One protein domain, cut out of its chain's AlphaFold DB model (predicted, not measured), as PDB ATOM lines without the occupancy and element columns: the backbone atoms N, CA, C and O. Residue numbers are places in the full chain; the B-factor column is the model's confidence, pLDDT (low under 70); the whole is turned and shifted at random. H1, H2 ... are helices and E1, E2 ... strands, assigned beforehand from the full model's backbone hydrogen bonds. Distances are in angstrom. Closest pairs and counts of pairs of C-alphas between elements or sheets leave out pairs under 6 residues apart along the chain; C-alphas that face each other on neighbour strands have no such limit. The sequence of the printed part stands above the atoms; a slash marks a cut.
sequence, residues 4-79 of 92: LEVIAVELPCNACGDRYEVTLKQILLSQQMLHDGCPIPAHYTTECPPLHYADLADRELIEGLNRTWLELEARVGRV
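Overview. This is residues 4 to 79 of the 92 residues of an uncharacterized protein of Candidatus Methylomirabilis lanthanidiphila (UniProt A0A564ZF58). The middle of this flat, loosely built domain is the helix H1, with the small helix H2 packed crosswise on it, the two-stranded hairpin E1 and E2 leading straight into its first residue, and the long helix H3 running away from it as an arm. H3 packs on H1 with residues 59 to 62 alone; residues 70 to 79, most of them the far part of H3, stick out at one end of the longest axis, while the loop of residues 36 to 48 swings out at the other. The printed part has 76 residues with two named strands and three named helices, in the order E1, E2, H1, H2, H3 along the chain; the sheet is E1 - E2, antiparallel, and the class is mixed, helices and strands. The whole is loose, with a radius of gyration of the C-alphas of 15.5 A, and its C-alphas span 53 by 32 by 14 A.

Along the chain. Start at Leu 4, the first printed residue, and go on to C-alpha 8 at (-30.079, 38.000, 45.966), where strand E1 begins; it covers residues 8 to 12 and is 13.0 A long from first to last C-alpha. Strand E2 follows at residues 19 to 23, 13.4 A long. Find C-alpha 24 at (-34.410, 41.857, 46.029), directly after E2; here helix H1 begins, and it runs over residues 24 to 35 for 16.6 A. Residues 36 to 48 form a stretch of 13 residues with no named element. Helix H2 takes residues 49 to 54 and is 8.7 A long. Helix H3, the longest, covers residues 59 to 77 and runs 27.0 A to C-alpha 77 at (-39.653, 37.894, 22.890).

Arrangement. Look first at E1 and E2, neighbour strands that form a hairpin and are antiparallel, with 151 degrees between their N-to-C directions. The C-alphas of Ala 8 and Thr 23 face each other at 3.9 A. Across this pair, N 9 and O 22 are within hydrogen-bond range at 2.8 A, and so are N 20 and O 11 at 2.9 A. The closest C-alphas of E1 and H1 are those of Ala 8 and Leu 24, 5.8 A apart. Move on to H1 and H2, which touch with 18 pairs of C-alphas within 8 A; the closest are those of Ser 30 and Pro 50, 4.4 A apart. Their lines are about perpendicular, at 78 degrees. H1 and H3 touch too, through residues 59 to 62 of H3 alone, and the closest C-alphas are those of Leu 28 and Arg 59, 6.5 A apart. These two helices run opposite ways at a steep tilt of 43 degrees. H3 is apart from E1, from E2 and from H2. In the backbones of H1, H2 and H3, every O i to N i+4 pair is within hydrogen-bond range.

Size, cuts and confidence. The two C-alphas farthest apart are those of His 43 and Val 79, at 54.5 A. Residues 13 to 18, 41 to 47 and 70 to 79 stand free, of which 70 to 77 belong to H3; without these stretches the body of 53 residues spans 34 by 27 by 15 A. The printed part has no cut. The link from H1 to H2 is long, with 13 residues; the link from E1 to E2 is short, and those from E2 to H1 and from H2 to H3 are tight. The mean pLDDT of the printed part is 84.5; look at residues 37 to 51 for the low-confidence stretch, where the values are under 70.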
ATOM      1  N   LEU A   4     -36.762  39.623  40.555       94.94
ATOM      2  CA  LEU A   4     -36.502  40.038  41.927       94.94
ATOM      3  C   LEU A   4     -36.464  38.855  42.899       94.94
ATOM      4  O   LEU A   4     -35.890  38.992  43.976       94.94
ATOM      5  N   GLU A   5     -37.037  37.703  42.527       94.19
ATOM      6  CA  GLU A   5     -36.885  36.442  43.270       94.19
ATOM      7  C   GLU A   5     -35.556  35.745  42.986       94.19
ATOM      8  O   GLU A   5     -35.099  34.951  43.801       94.19
ATOM      9  N   VAL A   6     -34.936  36.016  41.835       92.00
ATOM     10  CA  VAL A   6     -33.720  35.308  41.407       92.00
ATOM     11  C   VAL A   6     -32.448  36.036  41.834       92.00
ATOM     12  O   VAL A   6     -31.413  35.406  42.035       92.00
ATOM     13  N   ILE A   7     -32.497  37.361  41.958       92.12
ATOM     14  CA  ILE A   7     -31.344  38.157  42.379       92.12
ATOM     15  C   ILE A   7     -31.364  38.301  43.896       92.12
ATOM     16  O   ILE A   7     -32.343  38.786  44.467       92.12
ATOM     17  N   ALA A   8     -30.256  37.924  44.528       92.94
ATOM     18  CA  ALA A   8     -30.079  38.000  45.966       92.94
ATOM     19  C   ALA A   8     -28.786  38.714  46.369       92.94
ATOM     20  O   ALA A   8     -27.795  38.730  45.634       92.94
ATOM     21  N   VAL A   9     -28.827  39.295  47.563       91.06
ATOM     22  CA  VAL A   9     -27.681  39.801  48.310       91.06
ATOM     23  C   VAL A   9     -27.256  38.715  49.290       91.06
ATOM     24  O   VAL A   9     -28.074  38.214  50.057       91.06
ATOM     25  N   GLU A  10     -25.976  38.362  49.272       91.56
ATOM     26  CA  GLU A  10     -25.403  37.392  50.200       91.56
ATOM     27  C   GLU A  10     -24.800  38.114  51.414       91.56
ATOM     28  O   GLU A  10     -23.881  38.932  51.285       91.56
ATOM     29  N   LEU A  11     -25.306  37.798  52.603       87.31
ATOM     30  CA  LEU A  11     -24.955  38.437  53.865       87.31
ATOM     31  C   LEU A  11     -24.236  37.452  54.793       87.31
ATOM     32  O   LEU A  11     -24.617  36.283  54.863       87.31
ATOM     33  N   PRO A  12     -23.207  37.896  55.536       88.00
ATOM     34  CA  PRO A  12     -22.636  37.099  56.611       88.00
ATOM     35  C   PRO A  12     -23.571  37.083  57.833       88.00
ATOM     36  O   PRO A  12     -24.095  38.116  58.246       88.00
ATOM     37  N   CYS A  13     -23.730  35.922  58.463       81.56
ATOM     38  CA  CYS A  13     -24.411  35.782  59.743       81.56
ATOM     39  C   CYS A  13     -23.415  35.955  60.894       81.56
ATOM     40  O   CYS A  13     -22.559  35.102  61.125       81.56
ATOM     41  N   ASN A  14     -23.568  37.019  61.683       79.06
ATOM     42  CA  ASN A  14     -22.694  37.277  62.835       79.06
ATOM     43  C   ASN A  14     -22.852  36.249  63.974       79.06
ATOM     44  O   ASN A  14     -21.983  36.169  64.837       79.06
ATOM     45  N   ALA A  15     -23.945  35.475  63.994       78.75
ATOM     46  CA  ALA A  15     -24.219  34.495  65.047       78.75
ATOM     47  C   ALA A  15     -23.581  33.121  64.781       78.75
ATOM     48  O   ALA A  15     -23.039  32.516  65.702       78.75
ATOM     49  N   CYS A  16     -23.643  32.622  63.542       87.00
ATOM     50  CA  CYS A  16     -23.107  31.302  63.184       87.00
ATOM     51  C   CYS A  16     -21.884  31.347  62.255       87.00
ATOM     52  O   CYS A  16     -21.267  30.309  62.033       87.00
ATOM     53  N   GLY A  17     -21.522  32.516  61.716       83.38
ATOM     54  CA  GLY A  17     -20.420  32.676  60.761       83.38
ATOM     55  C   GLY A  17     -20.736  32.208  59.335       83.38
ATOM     56  O   GLY A  17     -19.890  32.354  58.456       83.38
ATOM     57  N   ASP A  18     -21.934  31.669  59.104       88.31
ATOM     58  CA  ASP A  18     -22.393  31.218  57.788       88.31
ATOM     59  C   ASP A  18     -22.834  32.396  56.900       88.31
ATOM     60  O   ASP A  18     -22.865  33.550  57.339       88.31
ATOM     61  N   ARG A  19     -23.185  32.120  55.644       87.06
ATOM     62  CA  ARG A  19     -23.706  33.103  54.688       87.06
ATOM     63  C   ARG A  19     -25.147  32.760  54.330       87.06
ATOM     64  O   ARG A  19     -25.500  31.595  54.188       87.06
ATOM     65  N   TYR A  20     -25.989  33.775  54.199       86.62
ATOM     66  CA  TYR A  20     -27.381  33.605  53.794       86.62
ATOM     67  C   TYR A  20     -27.760  34.612  52.717       86.62
ATOM     68  O   TYR A  20     -27.156  35.676  52.591       86.62
ATOM     69  N   GLU A  21     -28.767  34.260  51.929       91.62
ATOM     70  CA  GLU A  21     -29.224  35.053  50.796       91.62
ATOM     71  C   GLU A  21     -30.525  35.787  51.134       91.62
ATOM     72  O   GLU A  21     -31.445  35.222  51.730       91.62
ATOM     73  N   VAL A  22     -30.609  37.050  50.718       91.25
ATOM     74  CA  VAL A  22     -31.820  37.873  50.783       91.25
ATOM     75  C   VAL A  22     -32.131  38.375  49.382       91.25
ATOM     76  O   VAL A  22     -31.342  39.099  48.779       91.25
ATOM     77  N   THR A  23     -33.282  37.992  48.844       94.50
ATOM     78  CA  THR A  23     -33.699  38.380  47.490       94.50
ATOM     79  C   THR A  23     -34.074  39.861  47.417       94.50
ATOM     80  O   THR A  23     -34.544  40.449  48.398       94.50
ATOM     81  N   LEU A  24     -33.948  40.477  46.237       95.00
ATOM     82  CA  LEU A  24     -34.410  41.857  46.029       95.00
ATOM     83  C   LEU A  24     -35.913  42.010  46.307       95.00
ATOM     84  O   LEU A  24     -36.354  43.054  46.787       95.00
ATOM     85  N   LYS A  25     -36.701  40.952  46.072       94.00
ATOM     86  CA  LYS A  25     -38.120  40.914  46.436       94.00
ATOM     87  C   LYS A  25     -38.335  41.026  47.946       94.00
ATOM     88  O   LYS A  25     -39.203  41.781  48.375       94.00
ATOM     89  N   GLN A  26     -37.547  40.316  48.757       92.06
ATOM     90  CA  GLN A  26     -37.623  40.409  50.221       92.06
ATOM     91  C   GLN A  26     -37.236  41.801  50.734       92.06
ATOM     92  O   GLN A  26     -37.869  42.301  51.665       92.06
ATOM     93  N   ILE A  27     -36.252  42.451  50.106       92.62
ATOM     94  CA  ILE A  27     -35.871  43.833  50.429       92.62
ATOM     95  C   ILE A  27     -37.030  44.792  50.125       92.62
ATOM     96  O   ILE A  27     -37.448  45.546  51.002       92.62
ATOM     97  N   LEU A  28     -37.617  44.710  48.927       91.94
ATOM     98  CA  LEU A  28     -38.735  45.572  48.530       91.94
ATOM     99  C   LEU A  28     -39.968  45.381  49.428       91.94
ATOM    100  O   LEU A  28     -40.612  46.353  49.821       91.94
ATOM    101  N   LEU A  29     -40.281  44.133  49.796       89.50
ATOM    102  CA  LEU A  29     -41.351  43.834  50.752       89.50
ATOM    103  C   LEU A  29     -41.072  44.463  52.119       89.50
ATOM    104  O   LEU A  29     -41.970  45.042  52.723       89.50
ATOM    105  N   SER A  30     -39.826  44.399  52.581       88.19
ATOM    106  CA  SER A  30     -39.414  45.004  53.848       88.19
ATOM    107  C   SER A  30     -39.581  46.528  53.831       88.19
ATOM    108  O   SER A  30     -40.130  47.096  54.773       88.19
ATOM    109  N   GLN A  31     -39.211  47.187  52.727       88.62
ATOM    110  CA  GLN A  31     -39.439  48.625  52.524       88.62
ATOM    111  C   GLN A  31     -40.927  48.980  52.512       88.62
ATOM    112  O   GLN A  31     -41.331  49.977  53.110       88.62
ATOM    113  N   GLN A  32     -41.753  48.160  51.857       87.06
ATOM    114  CA  GLN A  32     -43.199  48.367  51.821       87.06
ATOM    115  C   GLN A  32     -43.813  48.233  53.220       87.06
ATOM    116  O   GLN A  32     -44.593  49.086  53.627       87.06
ATOM    117  N   MET A  33     -43.394  47.232  53.999       84.25
ATOM    118  CA  MET A  33     -43.838  47.057  55.387       84.25
ATOM    119  C   MET A  33     -43.447  48.231  56.294       84.25
ATOM    120  O   MET A  33     -44.201  48.572  57.203       84.25
ATOM    121  N   LEU A  34     -42.284  48.853  56.073       80.31
ATOM    122  CA  LEU A  34     -41.899  50.068  56.801       80.31
ATOM    123  C   LEU A  34     -42.733  51.279  56.378       80.31
ATOM    124  O   LEU A  34     -43.121  52.071  57.235       80.31
ATOM    125  N   HIS A  35     -43.026  51.410  55.082       82.00
ATOM    126  CA  HIS A  35     -43.865  52.487  54.559       82.00
ATOM    127  C   HIS A  35     -45.307  52.409  55.077       82.00
ATOM    128  O   HIS A  35     -45.851  53.419  55.519       82.00
ATOM    129  N   ASP A  36     -45.901  51.214  55.072       81.69
ATOM    130  CA  ASP A  36     -47.291  50.985  55.491       81.69
ATOM    131  C   ASP A  36     -47.477  51.029  57.020       81.69
ATOM    132  O   ASP A  36     -48.602  50.994  57.521       81.69
ATOM    133  N   GLY A  37     -46.374  51.142  57.765       68.44
ATOM    134  CA  GLY A  37     -46.343  51.069  59.216       68.44
ATOM    135  C   GLY A  37     -46.217  49.626  59.700       68.44
ATOM    136  O   GLY A  37     -47.008  48.745  59.364       68.44
ATOM    137  N   CYS A  38     -45.215  49.376  60.544       64.88
ATOM    138  CA  CYS A  38     -45.043  48.068  61.157       64.88
ATOM    139  C   CYS A  38     -46.045  47.901  62.317       64.88
ATOM    140  O   CYS A  38     -46.064  48.746  63.213       64.88
ATOM    141  N   PRO A  39     -46.840  46.814  62.376       60.66
ATOM    142  CA  PRO A  39     -47.708  46.541  63.525       60.66
ATOM    143  C   PRO A  39     -46.920  46.109  64.775       60.66
ATOM    144  O   PRO A  39     -47.506  45.919  65.841       60.66
ATOM    145  N   ILE A  40     -45.602  45.916  64.655       60.34
ATOM    146  CA  ILE A  40     -44.733  45.488  65.749       60.34
ATOM    147  C   ILE A  40     -44.377  46.711  66.614       60.34
ATOM    148  O   ILE A  40     -43.968  47.740  66.072       60.34
ATOM    149  N   PRO A  41     -44.499  46.627  67.954       57.41
ATOM    150  CA  PRO A  41     -44.151  47.726  68.848       57.41
ATOM    151  C   PRO A  41     -42.714  48.217  68.629       57.41
ATOM    152  O   PRO A  41     -41.795  47.410  68.493       57.41
ATOM    153  N   ALA A  42     -42.505  49.535  68.702       57.19
ATOM    154  CA  ALA A  42     -41.220  50.219  68.494       57.19
ATOM    155  C   ALA A  42     -40.059  49.762  69.414       57.19
ATOM    156  O   ALA A  42     -38.940  50.248  69.284       57.19
ATOM    157  N   HIS A  43     -40.305  48.837  70.343       55.06
ATOM    158  CA  HIS A  43     -39.308  48.258  71.242       55.06
ATOM    159  C   HIS A  43     -38.588  47.019  70.676       55.06
ATOM    160  O   HIS A  43     -37.600  46.598  71.266       55.06
ATOM    161  N   TYR A  44     -39.024  46.465  69.538       56.78
ATOM    162  CA  TYR A  44     -38.429  45.268  68.914       56.78
ATOM    163  C   TYR A  44     -37.554  45.591  67.687       56.78
ATOM    164  O   TYR A  44     -37.435  44.794  66.760       56.78
ATOM    165  N   THR A  45     -36.932  46.773  67.644       53.41
ATOM    166  CA  THR A  45     -36.161  47.250  66.475       53.41
ATOM    167  C   THR A  45     -34.987  46.346  66.098       53.41
ATOM    168  O   THR A  45     -34.684  46.211  64.916       53.41
ATOM    169  N   THR A  46     -34.358  45.690  67.074       54.69
ATOM    170  CA  THR A  46     -33.243  44.750  66.867       54.69
ATOM    171  C   THR A  46     -33.682  43.348  66.453       54.69
ATOM    172  O   THR A  46     -32.851  42.563  66.010       54.69
ATOM    173  N   GLU A  47     -34.966  43.023  66.602       57.84
ATOM    174  CA  GLU A  47     -35.521  41.705  66.279       57.84
ATOM    175  C   GLU A  47     -36.370  41.721  65.010       57.84
ATOM    176  O   GLU A  47     -36.787  40.661  64.563       57.84
ATOM    177  N   CYS A  48     -36.629  42.895  64.425       61.16
ATOM    178  CA  CYS A  48     -37.471  43.050  63.244       61.16
ATOM    179  C   CYS A  48     -36.683  42.773  61.953       61.16
ATOM    180  O   CYS A  48     -35.934  43.646  61.500       61.16
ATOM    181  N   PRO A  49     -36.922  41.635  61.269       62.78
ATOM    182  CA  PRO A  49     -36.296  41.365  59.975       62.78
ATOM    183  C   PRO A  49     -36.558  42.452  58.911       62.78
ATOM    184  O   PRO A  49     -35.635  42.744  58.152       62.78
ATOM    185  N   PRO A  50     -37.741  43.121  58.862       64.44
ATOM    186  CA  PRO A  50     -37.988  44.191  57.896       64.44
ATOM    187  C   PRO A  50     -37.029  45.382  58.006       64.44
ATOM    188  O   PRO A  50     -36.639  45.940  56.987       64.44
ATOM    189  N   LEU A  51     -36.611  45.764  59.220       64.88
ATOM    190  CA  LEU A  51     -35.645  46.857  59.390       64.88
ATOM    191  C   LEU A  51     -34.263  46.457  58.878       64.88
ATOM    192  O   LEU A  51     -33.565  47.268  58.284       64.88
ATOM    193  N   HIS A  52     -33.877  45.197  59.076       72.69
ATOM    194  CA  HIS A  52     -32.547  44.730  58.707       72.69
ATOM    195  C   HIS A  52     -32.338  44.653  57.189       72.69
ATOM    196  O   HIS A  52     -31.218  44.819  56.711       72.69
ATOM    197  N   TYR A  53     -33.407  44.404  56.428       81.38
ATOM    198  CA  TYR A  53     -33.315  44.236  54.979       81.38
ATOM    199  C   TYR A  53     -33.646  45.494  54.182       81.38
ATOM    200  O   TYR A  53     -33.141  45.633  53.071       81.38
ATOM    201  N   ALA A  54     -34.473  46.399  54.712       81.44
ATOM    202  CA  ALA A  54     -34.958  47.553  53.957       81.44
ATOM    203  C   ALA A  54     -33.843  48.488  53.461       81.44
ATOM    204  O   ALA A  54     -33.969  49.049  52.373       81.44
ATOM    205  N   ASP A  55     -32.750  48.592  54.217       85.00
ATOM    206  CA  ASP A  55     -31.620  49.476  53.911       85.00
ATOM    207  C   ASP A  55     -30.547  48.814  53.023       85.00
ATOM    208  O   ASP A  55     -29.530  49.429  52.710       85.00
ATOM    209  N   LEU A  56     -30.740  47.557  52.600       88.31
ATOM    210  CA  LEU A  56     -29.738  46.826  51.811       88.31
ATOM    211  C   LEU A  56     -29.636  47.291  50.353       88.31
ATOM    212  O   LEU A  56     -28.603  47.075  49.719       88.31
ATOM    213  N   ALA A  57     -30.696  47.879  49.797       89.31
ATOM    214  CA  ALA A  57     -30.709  48.408  48.437       89.31
ATOM    215  C   ALA A  57     -31.820  49.444  48.262       89.31
ATOM    216  O   ALA A  57     -32.923  49.255  48.763       89.31
ATOM    217  N   ASP A  58     -31.569  50.498  47.486       91.62
ATOM    218  CA  ASP A  58     -32.568  51.539  47.245       91.62
ATOM    219  C   ASP A  58     -33.772  51.018  46.450       91.62
ATOM    220  O   ASP A  58     -33.626  50.341  45.425       91.62
ATOM    221  N   ARG A  59     -34.979  51.415  46.871       92.81
ATOM    222  CA  ARG A  59     -36.240  51.066  46.194       92.81
ATOM    223  C   ARG A  59     -36.213  51.401  44.703       92.81
ATOM    224  O   ARG A  59     -36.608  50.583  43.873       92.81
ATOM    225  N   GLU A  60     -35.716  52.589  44.358       94.12
ATOM    226  CA  GLU A  60     -35.635  53.059  42.971       94.12
ATOM    227  C   GLU A  60     -34.740  52.159  42.108       94.12
ATOM    228  O   GLU A  60     -35.083  51.875  40.958       94.12
ATOM    229  N   LEU A  61     -33.633  51.658  42.667       94.88
ATOM    230  CA  LEU A  61     -32.727  50.746  41.969       94.88
ATOM    231  C   LEU A  61     -33.392  49.390  41.716       94.88
ATOM    232  O   LEU A  61     -33.311  48.868  40.602       94.88
ATOM    233  N   ILE A  62     -34.085  48.841  42.718       95.50
ATOM    234  CA  ILE A  62     -34.801  47.561  42.601       95.50
ATOM    235  C   ILE A  62     -35.904  47.658  41.540       95.50
ATOM    236  O   ILE A  62     -35.998  46.820  40.639       95.50
ATOM    237  N   GLU A  63     -36.731  48.701  41.615       94.69
ATOM    238  CA  GLU A  63     -37.813  48.916  40.657       94.69
ATOM    239  C   GLU A  63     -37.274  49.221  39.252       94.69
ATOM    240  O   GLU A  63     -37.821  48.730  38.260       94.69
ATOM    241  N   GLY A  64     -36.187  49.993  39.152       96.88
ATOM    242  CA  GLY A  64     -35.493  50.281  37.899       96.88
ATOM    243  C   GLY A  64     -34.984  49.018  37.214       96.88
ATOM    244  O   GLY A  64     -35.261  48.810  36.033       96.88
ATOM    245  N   LEU A  65     -34.333  48.133  37.968       95.94
ATOM    246  CA  LEU A  65     -33.881  46.836  37.476       95.94
ATOM    247  C   LEU A  65     -35.042  45.992  36.936       95.94
ATOM    248  O   LEU A  65     -34.941  45.448  35.836       95.94
ATOM    249  N   ASN A  66     -36.150  45.904  37.679       95.75
ATOM    250  CA  ASN A  66     -37.326  45.148  37.248       95.75
ATOM    251  C   ASN A  66     -37.913  45.704  35.940       95.75
ATOM    252  O   ASN A  66     -38.213  44.943  35.021       95.75
ATOM    253  N   ARG A  67     -38.017  47.036  35.814       97.12
ATOM    254  CA  ARG A  67     -38.465  47.681  34.568       97.12
ATOM    255  C   ARG A  67     -37.555  47.326  33.394       97.12
ATOM    256  O   ARG A  67     -38.043  46.837  32.379       97.12
ATOM    257  N   THR A  68     -36.243  47.502  33.545       96.88
ATOM    258  CA  THR A  68     -35.275  47.188  32.485       96.88
ATOM    259  C   THR A  68     -35.301  45.705  32.106       96.88
ATOM    260  O   THR A  68     -35.218  45.367  30.926       96.88
ATOM    261  N   TRP A  69     -35.462  44.806  33.079       95.56
ATOM    262  CA  TRP A  69     -35.603  43.375  32.819       95.56
ATOM    263  C   TRP A  69     -36.834  43.061  31.960       95.56
ATOM    264  O   TRP A  69     -36.716  42.379  30.940       95.56
ATOM    265  N   LEU A  70     -38.002  43.602  32.326       95.44
ATOM    266  CA  LEU A  70     -39.248  43.411  31.578       95.44
ATOM    267  C   LEU A  70     -39.156  43.976  30.153       95.44
ATOM    268  O   LEU A  70     -39.634  43.352  29.203       95.44
ATOM    269  N   GLU A  71     -38.504  45.127  29.978       96.75
ATOM    270  CA  GLU A  71     -38.248  45.713  28.659       96.75
ATOM    271  C   GLU A  71     -37.373  44.803  27.785       96.75
ATOM    272  O   GLU A  71     -37.674  44.594  26.602       96.75
ATOM    273  N   LEU A  72     -36.322  44.210  28.360       95.88
ATOM    274  CA  LEU A  72     -35.467  43.250  27.664       95.88
ATOM    275  C   LEU A  72     -36.229  41.974  27.299       95.88
ATOM    276  O   LEU A  72     -36.156  41.555  26.142       95.88
ATOM    277  N   GLU A  73     -36.987  41.386  28.232       95.81
ATOM    278  CA  GLU A  73     -37.834  40.210  27.972       95.81
ATOM    279  C   GLU A  73     -38.806  40.478  26.814       95.81
ATOM    280  O   GLU A  73     -38.893  39.682  25.875       95.81
ATOM    281  N   ALA A  74     -39.476  41.633  26.824       95.50
ATOM    282  CA  ALA A  74     -40.383  42.028  25.755       95.50
ATOM    283  C   ALA A  74     -39.653  42.196  24.414       95.50
ATOM    284  O   ALA A  74     -40.161  41.780  23.370       95.50
ATOM    285  N   ARG A  75     -38.456  42.795  24.413       96.56
ATOM    286  CA  ARG A  75     -37.673  43.019  23.191       96.56
ATOM    287  C   ARG A  75     -37.200  41.710  22.565       96.56
ATOM    288  O   ARG A  75     -37.357  41.551  21.354       96.56
ATOM    289  N   VAL A  76     -36.645  40.787  23.351       96.25
ATOM    290  CA  VAL A  76     -36.161  39.491  22.840       96.25
ATOM    291  C   VAL A  76     -37.315  38.552  22.484       96.25
ATOM    292  O   VAL A  76     -37.222  37.807  21.508       96.25
ATOM    293  N   GLY A  77     -38.443  38.655  23.193       95.00
ATOM    294  CA  GLY A  77     -39.653  37.894  22.890       95.00
ATOM    295  C   GLY A  77     -40.205  38.174  21.489       95.00
ATOM    296  O   GLY A  77     -40.701  37.261  20.834       95.00
ATOM    297  N   ARG A  78     -40.034  39.398  20.963       96.00
ATOM    298  CA  ARG A  78     -40.452  39.760  19.588       96.00
ATOM    299  C   ARG A  78     -39.727  38.978  18.493       96.00
ATOM    300  O   ARG A  78     -40.245  38.899  17.385       96.00
ATOM    301  N   VAL A  79     -38.550  38.426  18.780       96.38
ATOM    302  CA  VAL A  79     -37.785  37.594  17.835       96.38
ATOM    303  C   VAL A  79     -37.860  36.103  18.186       96.38
ATOM    304  O   VAL A  79     -37.065  35.312  17.688       96.38
TER     305      VAL A  79